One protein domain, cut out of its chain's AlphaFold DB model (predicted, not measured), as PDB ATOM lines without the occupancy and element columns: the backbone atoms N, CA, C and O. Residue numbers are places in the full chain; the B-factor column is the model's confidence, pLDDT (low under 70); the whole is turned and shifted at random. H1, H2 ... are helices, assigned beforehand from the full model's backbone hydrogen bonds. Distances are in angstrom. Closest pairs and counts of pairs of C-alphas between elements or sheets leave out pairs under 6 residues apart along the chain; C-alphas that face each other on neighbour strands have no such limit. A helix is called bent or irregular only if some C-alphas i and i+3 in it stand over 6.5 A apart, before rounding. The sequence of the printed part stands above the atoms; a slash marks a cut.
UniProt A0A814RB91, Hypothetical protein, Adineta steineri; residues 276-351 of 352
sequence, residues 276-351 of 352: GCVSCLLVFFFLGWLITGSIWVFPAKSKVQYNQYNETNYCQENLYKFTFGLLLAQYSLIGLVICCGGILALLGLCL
ATOM      1  N   GLY A 276     106.285 102.993 119.049       62.19
ATOM      2  CA  GLY A 276     105.205 103.567 119.862       62.19
ATOM      3  C   GLY A 276     104.338 104.575 119.102       62.19
ATOM      4  O   GLY A 276     103.113 104.509 119.164       62.19
ATOM      5  N   CYS A 277     104.956 105.464 118.317       63.81
ATOM      6  CA  CYS A 277     104.228 106.484 117.556       63.81
ATOM      7  C   CYS A 277     103.371 105.869 116.443       63.81
ATOM      8  O   CYS A 277     102.228 106.278 116.249       63.81
ATOM      9  N   VAL A 278     103.894 104.854 115.747       73.31
ATOM     10  CA  VAL A 278     103.145 104.127 114.709       73.31
ATOM     11  C   VAL A 278     101.967 103.371 115.324       73.31
ATOM     12  O   VAL A 278     100.864 103.421 114.783       73.31
ATOM     13  N   SER A 279     102.168 102.740 116.484       71.94
ATOM     14  CA  SER A 279     101.093 102.062 117.213       71.94
ATOM     15  C   SER A 279      99.973 103.032 117.609       71.94
ATOM     16  O   SER A 279      98.806 102.779 117.312       71.94
ATOM     17  N   CYS A 280     100.309 104.202 118.164       70.94
ATOM     18  CA  CYS A 280      99.321 105.227 118.508       70.94
ATOM     19  C   CYS A 280      98.541 105.724 117.281       70.94
ATOM     20  O   CYS A 280      97.317 105.819 117.336       70.94
ATOM     21  N   LEU A 281      99.218 106.003 116.160       79.62
ATOM     22  CA  LEU A 281      98.556 106.441 114.925       79.62
ATOM     23  C   LEU A 281      97.591 105.385 114.378       79.62
ATOM     24  O   LEU A 281      96.491 105.733 113.952       79.62
ATOM     25  N   LEU A 282      97.967 104.106 114.433       77.69
ATOM     26  CA  LEU A 282      97.085 103.010 114.037       77.69
ATOM     27  C   LEU A 282      95.866 102.914 114.960       77.69
ATOM     28  O   LEU A 282      94.749 102.793 114.463       77.69
ATOM     29  N   VAL A 283      96.041 103.042 116.278       76.94
ATOM     30  CA  VAL A 283      94.919 103.044 117.234       76.94
ATOM     31  C   VAL A 283      93.955 104.201 116.953       76.94
ATOM     32  O   VAL A 283      92.748 103.974 116.869       76.94
ATOM     33  N   PHE A 284      94.457 105.421 116.738       78.88
ATOM     34  CA  PHE A 284      93.608 106.568 116.395       78.88
ATOM     35  C   PHE A 284      92.926 106.411 115.034       78.88
ATOM     36  O   PHE A 284      91.758 106.771 114.895       78.88
ATOM     37  N   PHE A 285      93.613 105.831 114.047       84.75
ATOM     38  CA  PHE A 285      93.023 105.516 112.749       84.75
ATOM     39  C   PHE A 285      91.875 104.509 112.885       84.75
ATOM     40  O   PHE A 285      90.785 104.761 112.376       84.75
ATOM     41  N   PHE A 286      92.071 103.409 113.620       79.44
ATOM     42  CA  PHE A 286      91.020 102.414 113.846       79.44
ATOM     43  C   PHE A 286      89.856 102.972 114.670       79.44
ATOM     44  O   PHE A 286      88.707 102.650 114.374       79.44
ATOM     45  N   LEU A 287      90.118 103.849 115.644       78.69
ATOM     46  CA  LEU A 287      89.073 104.544 116.400       78.69
ATOM     47  C   LEU A 287      88.264 105.491 115.496       78.69
ATOM     48  O   LEU A 287      87.034 105.469 115.515       78.69
ATOM     49  N   GLY A 288      88.937 106.287 114.660       83.75
ATOM     50  CA  GLY A 288      88.290 107.168 113.687       83.75
ATOM     51  C   GLY A 288      87.485 106.391 112.644       83.75
ATOM     52  O   GLY A 288      86.354 106.765 112.325       83.75
ATOM     53  N   TRP A 289      88.021 105.267 112.166       82.44
ATOM     54  CA  TRP A 289      87.332 104.355 111.255       82.44
ATOM     55  C   TRP A 289      86.101 103.718 111.906       82.44
ATOM     56  O   TRP A 289      85.047 103.655 111.281       82.44
ATOM     57  N   LEU A 290      86.196 103.313 113.176       80.56
ATOM     58  CA  LEU A 290      85.079 102.765 113.945       80.56
ATOM     59  C   LEU A 290      83.943 103.787 114.105       80.56
ATOM     60  O   LEU A 290      82.780 103.454 113.875       80.56
ATOM     61  N   ILE A 291      84.271 105.033 114.460       82.88
ATOM     62  CA  ILE A 291      83.290 106.119 114.612       82.88
ATOM     63  C   ILE A 291      82.639 106.437 113.259       82.88
ATOM     64  O   ILE A 291      81.413 106.469 113.149       82.88
ATOM     65  N   THR A 292      83.447 106.607 112.210       83.50
ATOM     66  CA  THR A 292      82.963 106.943 110.861       83.50
ATOM     67  C   THR A 292      82.108 105.818 110.275       83.50
ATOM     68  O   THR A 292      81.012 106.070 109.772       83.50
ATOM     69  N   GLY A 293      82.561 104.568 110.401       77.25
ATOM     70  CA  GLY A 293      81.829 103.380 109.967       77.25
ATOM     71  C   GLY A 293      80.503 103.220 110.706       77.25
ATOM     72  O   GLY A 293      79.483 102.947 110.081       77.25
ATOM     73  N   SER A 294      80.475 103.498 112.013       78.38
ATOM     74  CA  SER A 294      79.237 103.497 112.803       78.38
ATOM     75  C   SER A 294      78.231 104.529 112.278       78.38
ATOM     76  O   SER A 294      77.071 104.194 112.034       78.38
ATOM     77  N   ILE A 295      78.674 105.763 112.021       83.50
ATOM     78  CA  ILE A 295      77.814 106.828 111.477       83.50
ATOM     79  C   ILE A 295      77.251 106.456 110.101       83.50
ATOM     80  O   ILE A 295      76.135 106.847 109.784       83.50
ATOM     81  N   TRP A 296      77.976 105.691 109.286       77.00
ATOM     82  CA  TRP A 296      77.498 105.263 107.969       77.00
ATOM     83  C   TRP A 296      76.570 104.049 108.021       77.00
ATOM     84  O   TRP A 296      75.573 103.990 107.300       77.00
ATOM     85  N   VAL A 297      76.875 103.078 108.878       78.94
ATOM     86  CA  VAL A 297      76.180 101.789 108.903       78.94
ATOM     87  C   VAL A 297      74.852 101.866 109.654       78.94
ATOM     88  O   VAL A 297      73.857 101.301 109.195       78.94
ATOM     89  N   PHE A 298      74.779 102.573 110.784       77.44
ATOM     90  CA  PHE A 298      73.547 102.603 111.583       77.44
ATOM     91  C   PHE A 298      72.362 103.301 110.883       77.44
ATOM     92  O   PHE A 298      71.251 102.773 110.970       77.44
ATOM     93  N   PRO A 299      72.543 104.395 110.114       82.81
ATOM     94  CA  PRO A 299      71.468 104.980 109.310       82.81
ATOM     95  C   PRO A 299      71.033 104.114 108.127       82.81
ATOM     96  O   PRO A 299      69.934 104.303 107.613       82.81
ATOM     97  N   ALA A 300      71.856 103.159 107.679       79.38
ATOM     98  CA  ALA A 300      71.451 102.242 106.617       79.38
ATOM     99  C   ALA A 300      70.299 101.336 107.080       79.38
ATOM    100  O   ALA A 300      69.429 101.008 106.279       79.38
ATOM    101  N   LYS A 301      70.220 101.015 108.381       79.94
ATOM    102  CA  LYS A 301      69.166 100.165 108.960       79.94
ATOM    103  C   LYS A 301      67.751 100.689 108.713       79.94
ATOM    104  O   LYS A 301      66.847  99.886 108.522       79.94
ATOM    105  N   SER A 302      67.546 102.007 108.702       82.31
ATOM    106  CA  SER A 302      66.223 102.598 108.446       82.31
ATOM    107  C   SER A 302      65.851 102.655 106.962       82.31
ATOM    108  O   SER A 302      64.707 102.958 106.640       82.31
ATOM    109  N   LYS A 303      66.802 102.372 106.062       84.44
ATOM    110  CA  LYS A 303      66.610 102.401 104.606       84.44
ATOM    111  C   LYS A 303      66.453 101.011 103.988       84.44
ATOM    112  O   LYS A 303      66.015 100.924 102.845       84.44
ATOM    113  N   VAL A 304      66.821  99.948 104.707       86.31
ATOM    114  CA  VAL A 304      66.724  98.570 104.207       86.31
ATOM    115  C   VAL A 304      65.271  98.110 104.182       86.31
ATOM    116  O   VAL A 304      64.555  98.226 105.175       86.31
ATOM    117  N   GLN A 305      64.860  97.545 103.049       85.94
ATOM    118  CA  GLN A 305      63.525  96.997 102.838       85.94
ATOM    119  C   GLN A 305      63.611  95.474 102.734       85.94
ATOM    120  O   GLN A 305      64.371  94.938 101.931       85.94
ATOM    121  N   TYR A 306      62.839  94.761 103.554       86.50
ATOM    122  CA  TYR A 306      62.928  93.295 103.646       86.50
ATOM    123  C   TYR A 306      61.885  92.555 102.801       86.50
ATOM    124  O   TYR A 306      62.022  91.358 102.576       86.50
ATOM    125  N   ASN A 307      60.844  93.252 102.333       86.62
ATOM    126  CA  ASN A 307      59.642  92.613 101.783       86.62
ATOM    127  C   ASN A 307      59.439  92.839 100.277       86.62
ATOM    128  O   ASN A 307      58.577  92.197  99.682       86.62
ATOM    129  N   GLN A 308      60.203  93.738  99.649       87.50
ATOM    130  CA  GLN A 308      60.010  94.118  98.246       87.50
ATOM    131  C   GLN A 308      61.273  93.873  97.424       87.50
ATOM    132  O   GLN A 308      62.170  94.702  97.389       87.50
ATOM    133  N   TYR A 309      61.321  92.739  96.725       81.81
ATOM    134  CA  TYR A 309      62.493  92.271  95.969       81.81
ATOM    135  C   TYR A 309      62.907  93.165  94.786       81.81
ATOM    136  O   TYR A 309      64.017  93.022  94.281       81.81
ATOM    137  N   ASN A 310      62.033  94.075  94.345       84.00
ATOM    138  CA  ASN A 310      62.275  94.973  93.210       84.00
ATOM    139  C   ASN A 310      62.779  96.367  93.614       84.00
ATOM    140  O   ASN A 310      63.046  97.189  92.738       84.00
ATOM    141  N   GLU A 311      62.887  96.668  94.908       84.94
ATOM    142  CA  GLU A 311      63.405  97.960  95.352       84.94
ATOM    143  C   GLU A 311      64.935  97.956  95.416       84.94
ATOM    144  O   GLU A 311      65.563  96.979  95.820       84.94
ATOM    145  N   THR A 312      65.556  99.090  95.086       82.69
ATOM    146  CA  THR A 312      67.023  99.244  95.091       82.69
ATOM    147  C   THR A 312      67.655  99.056  96.474       82.69
ATOM    148  O   THR A 312      68.857  98.834  96.567       82.69
ATOM    149  N   ASN A 313      66.857  99.136  97.543       84.69
ATOM    150  CA  ASN A 313      67.294  98.950  98.929       84.69
ATOM    151  C   ASN A 313      66.839  97.605  99.521       84.69
ATOM    152  O   ASN A 313      66.818  97.443 100.747       84.69
ATOM    153  N   TYR A 314      66.447  96.649  98.671       88.12
ATOM    154  CA  TYR A 314      66.090  95.312  99.116       88.12
ATOM    155  C   TYR A 314      67.309  94.562  99.653       88.12
ATOM    156  O   TYR A 314      68.335  94.439  98.985       88.12
ATOM    157  N   CYS A 315      67.177  93.998 100.851       85.50
ATOM    158  CA  CYS A 315      68.144  93.049 101.384       85.50
ATOM    159  C   CYS A 315      67.401  91.917 102.084       85.50
ATOM    160  O   CYS A 315      66.445  92.157 102.820       85.50
ATOM    161  N   GLN A 316      67.847  90.677 101.888       85.88
ATOM    162  CA  GLN A 316      67.262  89.542 102.592       85.88
ATOM    163  C   GLN A 316      67.512  89.685 104.103       85.88
ATOM    164  O   GLN A 316      68.651  89.858 104.539       85.88
ATOM    165  N   GLU A 317      66.456  89.570 104.911       87.88
ATOM    166  CA  GLU A 317      66.494  89.843 106.354       87.88
ATOM    167  C   GLU A 317      67.570  89.041 107.106       87.88
ATOM    168  O   GLU A 317      68.310  89.603 107.916       87.88
ATOM    169  N   ASN A 318      67.702  87.744 106.810       85.50
ATOM    170  CA  ASN A 318      68.683  86.874 107.464       85.50
ATOM    171  C   ASN A 318      70.123  87.252 107.110       85.50
ATOM    172  O   ASN A 318      70.974  87.311 107.998       85.50
ATOM    173  N   LEU A 319      70.389  87.547 105.835       80.50
ATOM    174  CA  LEU A 319      71.708  87.972 105.378       80.50
ATOM    175  C   LEU A 319      72.085  89.321 105.996       80.50
ATOM    176  O   LEU A 319      73.177  89.461 106.539       80.50
ATOM    177  N   TYR A 320      71.152  90.278 106.009       85.50
ATOM    178  CA  TYR A 320      71.360  91.574 106.653       85.50
ATOM    179  C   TYR A 320      71.678  91.424 108.147       85.50
ATOM    180  O   TYR A 320      72.674  91.967 108.622       85.50
ATOM    181  N   LYS A 321      70.867  90.657 108.891       82.44
ATOM    182  CA  LYS A 321      71.074  90.414 110.329       82.44
ATOM    183  C   LYS A 321      72.412  89.727 110.609       82.44
ATOM    184  O   LYS A 321      73.087  90.108 111.562       82.44
ATOM    185  N   PHE A 322      72.808  88.761 109.782       85.56
ATOM    186  CA  PHE A 322      74.087  88.066 109.911       85.56
ATOM    187  C   PHE A 322      75.274  89.008 109.684       85.56
ATOM    188  O   PHE A 322      76.141  89.121 110.550       85.56
ATOM    189  N   THR A 323      75.296  89.736 108.563       82.38
ATOM    190  CA  THR A 323      76.384  90.669 108.238       82.38
ATOM    191  C   THR A 323      76.474  91.803 109.258       82.38
ATOM    192  O   THR A 323      77.568  92.156 109.693       82.38
ATOM    193  N   PHE A 324      75.331  92.335 109.698       86.38
ATOM    194  CA  PHE A 324      75.283  93.364 110.733       86.38
ATOM    195  C   PHE A 324      75.780  92.842 112.089       86.38
ATOM    196  O   PHE A 324      76.538  93.528 112.774       86.38
ATOM    197  N   GLY A 325      75.413  91.612 112.462       86.50
ATOM    198  CA  GLY A 325      75.904  90.957 113.675       86.50
ATOM    199  C   GLY A 325      77.413  90.708 113.646       86.50
ATOM    200  O   GLY A 325      78.098  90.998 114.626       86.50
ATOM    201  N   LEU A 326      77.946  90.241 112.513       85.19
ATOM    202  CA  LEU A 326      79.383  90.026 112.328       85.19
ATOM    203  C   LEU A 326      80.168  91.339 112.448       85.19
ATOM    204  O   LEU A 326      81.203  91.379 113.112       85.19
ATOM    205  N   LEU A 327      79.646  92.419 111.861       84.38
ATOM    206  CA  LEU A 327      80.257  93.742 111.947       84.38
ATOM    207  C   LEU A 327      80.289  94.263 113.394       84.38
ATOM    208  O   LEU A 327      81.325  94.744 113.849       84.38
ATOM    209  N   LEU A 328      79.185  94.122 114.138       84.69
ATOM    210  CA  LEU A 328      79.138  94.491 115.556       84.69
ATOM    211  C   LEU A 328      80.127  93.675 116.393       84.69
ATOM    212  O   LEU A 328      80.846  94.249 117.205       84.69
ATOM    213  N   ALA A 329      80.209  92.361 116.169       88.12
ATOM    214  CA  ALA A 329      81.155  91.497 116.874       88.12
ATOM    215  C   ALA A 329      82.612  91.907 116.605       88.12
ATOM    216  O   ALA A 329      83.412  91.996 117.538       88.12
ATOM    217  N   GLN A 330      82.946  92.221 115.350       85.69
ATOM    218  CA  GLN A 330      84.266  92.724 114.974       85.69
ATOM    219  C   GLN A 330      84.581  94.050 115.679       85.69
ATOM    220  O   GLN A 330      85.670  94.216 116.226       85.69
ATOM    221  N   TYR A 331      83.630  94.983 115.708       82.25
ATOM    222  CA  TYR A 331      83.789  96.273 116.381       82.25
ATOM    223  C   TYR A 331      83.953  96.131 117.896       82.25
ATOM    224  O   TYR A 331      84.829  96.773 118.474       82.25
ATOM    225  N   SER A 332      83.179  95.253 118.536       85.56
ATOM    226  CA  SER A 332      83.333  94.945 119.960       85.56
ATOM    227  C   SER A 332      84.693  94.325 120.271       85.56
ATOM    228  O   SER A 332      85.314  94.702 121.261       85.56
ATOM    229  N   LEU A 333      85.187  93.423 119.417       84.69
ATOM    230  CA  LEU A 333      86.503  92.812 119.589       84.69
ATOM    231  C   LEU A 333      87.626  93.851 119.465       84.69
ATOM    232  O   LEU A 333      88.510  93.893 120.317       84.69
ATOM    233  N   ILE A 334      87.564  94.723 118.453       82.19
ATOM    234  CA  ILE A 334      88.532  95.817 118.280       82.19
ATOM    235  C   ILE A 334      88.497  96.755 119.493       82.19
ATOM    236  O   ILE A 334      89.548  97.084 120.039       82.19
ATOM    237  N   GLY A 335      87.305  97.143 119.955       81.00
ATOM    238  CA  GLY A 335      87.142  97.978 121.144       81.00
ATOM    239  C   GLY A 335      87.740  97.339 122.400       81.00
ATOM    240  O   GLY A 335      88.463  98.003 123.137       81.00
ATOM    241  N   LEU A 336      87.514  96.039 122.611       83.94
ATOM    242  CA  LEU A 336      88.071  95.301 123.745       83.94
ATOM    243  C   LEU A 336      89.600  95.230 123.681       83.94
ATOM    244  O   LEU A 336      90.257  95.465 124.689       83.94
ATOM    245  N   VAL A 337      90.174  94.978 122.502       80.00
ATOM    246  CA  VAL A 337      91.632  94.978 122.307       80.00
ATOM    247  C   VAL A 337      92.225  96.358 122.603       80.00
ATOM    248  O   VAL A 337      93.242  96.440 123.287       80.00
ATOM    249  N   ILE A 338      91.580  97.440 122.157       77.44
ATOM    250  CA  ILE A 338      92.026  98.813 122.441       77.44
ATOM    251  C   ILE A 338      91.926  99.120 123.943       77.44
ATOM    252  O   ILE A 338      92.879  99.641 124.519       77.44
ATOM    253  N   CYS A 339      90.816  98.770 124.600       80.50
ATOM    254  CA  CYS A 339      90.642  98.991 126.036       80.50
ATOM    255  C   CYS A 339      91.649  98.184 126.867       80.50
ATOM    256  O   CYS A 339      92.328  98.751 127.721       80.50
ATOM    257  N   CYS A 340      91.791  96.883 126.611       80.00
ATOM    258  CA  CYS A 340      92.712  96.026 127.356       80.00
ATOM    259  C   CYS A 340      94.180  96.374 127.067       80.00
ATOM    260  O   CYS A 340      94.980  96.459 127.996       80.00
ATOM    261  N   GLY A 341      94.531  96.635 125.804       73.56
ATOM    262  CA  GLY A 341      95.882  97.035 125.406       73.56
ATOM    263  C   GLY A 341      96.281  98.409 125.949       73.56
ATOM    264  O   GLY A 341      97.401  98.578 126.427       73.56
ATOM    265  N   GLY A 342      95.355  99.373 125.953       70.12
ATOM    266  CA  GLY A 342      95.575 100.703 126.526       70.12
ATOM    267  C   GLY A 342      95.778 100.677 128.042       70.12
ATOM    268  O   GLY A 342      96.668 101.353 128.551       70.12
ATOM    269  N   ILE A 343      95.011  99.855 128.768       71.94
ATOM    270  CA  ILE A 343      95.156  99.700 130.226       71.94
ATOM    271  C   ILE A 343      96.507  99.067 130.580       71.94
ATOM    272  O   ILE A 343      97.185  99.549 131.485       71.94
ATOM    273  N   LEU A 344      96.934  98.030 129.854       71.25
ATOM    274  CA  LEU A 344      98.231  97.385 130.088       71.25
ATOM    275  C   LEU A 344      99.409  98.324 129.784       71.25
ATOM    276  O   LEU A 344     100.378  98.350 130.540       71.25
ATOM    277  N   ALA A 345      99.305  99.141 128.731       67.25
ATOM    278  CA  ALA A 345     100.312 100.151 128.410       67.25
ATOM    279  C   ALA A 345     100.407 101.252 129.486       67.25
ATOM    280  O   ALA A 345     101.509 101.667 129.842       67.25
ATOM    281  N   LEU A 346      99.272 101.695 130.041       64.12
ATOM    282  CA  LEU A 346      99.236 102.679 131.130       64.12
ATOM    283  C   LEU A 346      99.790 102.113 132.445       64.12
ATOM    284  O   LEU A 346     100.557 102.790 133.122       64.12
ATOM    285  N   LEU A 347      99.456 100.866 132.791       70.81
ATOM    286  CA  LEU A 347      99.990 100.204 133.986       70.81
ATOM    287  C   LEU A 347     101.504  99.969 133.886       70.81
ATOM    288  O   LEU A 347     102.208 100.146 134.877       70.81
ATOM    289  N   GLY A 348     102.013  99.636 132.695       67.88
ATOM    290  CA  GLY A 348     103.451  99.503 132.446       67.88
ATOM    291  C   GLY A 348     104.228 100.814 132.605       67.88
ATOM    292  O   GLY A 348     105.360 100.787 133.071       67.88
ATOM    293  N   LEU A 349     103.614 101.961 132.286       66.50
ATOM    294  CA  LEU A 349     104.206 103.293 132.486       66.50
ATOM    295  C   LEU A 349     104.163 103.779 133.944       66.50
ATOM    296  O   LEU A 349     104.897 104.694 134.291       66.50
ATOM    297  N   CYS A 350     103.298 103.213 134.788       61.47
ATOM    298  CA  CYS A 350     103.223 103.562 136.211       61.47
ATOM    299  C   CYS A 350     104.104 102.679 137.110       61.47
ATOM    300  O   CYS A 350     104.277 103.005 138.282       61.47
ATOM    301  N   LEU A 351     104.611 101.553 136.595       63.31
ATOM    302  CA  LEU A 351     105.396 100.564 137.347       63.31
ATOM    303  C   LEU A 351     106.895 100.550 136.995       63.31
ATOM    304  O   LEU A 351     107.641  99.793 137.615       63.31
TER     305      LEU A 351
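What this domain is: This is residues 276 to 351 of the 352 residues of the protein "Hypothetical protein" of Adineta steineri (UniProt A0A814RB91). A long helix, H2, runs beside a second long helix, H1, in the opposite way, the two crossing at a shallow angle with a narrow gap between them; together they make a slim rod. At one end of the rod a loop, residues 303 to 316, folds the chain back from H1 to H2, and at the other end residues 343 to 351 stick out. The printed part has 76 residues with two named helices, H1 then H2 along the chain, and no named strand; the class is all helix. The whole is extended, with a radius of gyration of the C-alphas of 17.7 A and spans of 61 by 19 by 16 A.

Where its parts are: H2, the longest helix, holds residues 317 to 350 and measures 49.3 A from its first C-alpha at (66.494, 89.843, 106.354) to its last at (103.223, 103.562, 136.211). H1 holds residues 276 to 302 and measures 40.6 A, beginning with C-alpha 276 at (105.205, 103.567, 119.862). H1 is neither bent nor irregular, but only just: C-alphas 296 and 299 are 6.2 A apart.

How they stand to each other: H2 and H1 are close but not clearly touching, with 2 pairs of C-alphas within 8 A. Their closest C-alphas, those of Tyr 331 and Leu 290, are 7.1 A apart. The helices run opposite ways at a shallow tilt of 28 degrees, and their centres are 11.2 A apart. In H2 every O i to N i+4 pair is within hydrogen-bond range; in H1 19 of 23 are.

The domain as a whole: The two C-alphas farthest apart, those of Asn 310 and Leu 351, are 62.0 A apart. Residues 343 to 351, of which 343 to 350 belong to H2, stand free; without them the body spans 51 by 17 by 14 A. The link from H1 to H2 is long, with 14 residues. The printed part has no cut. The mean pLDDT of the printed part is 79.7, and it is under 70 at residues 276 to 277, 345 to 346 and 348 to 351.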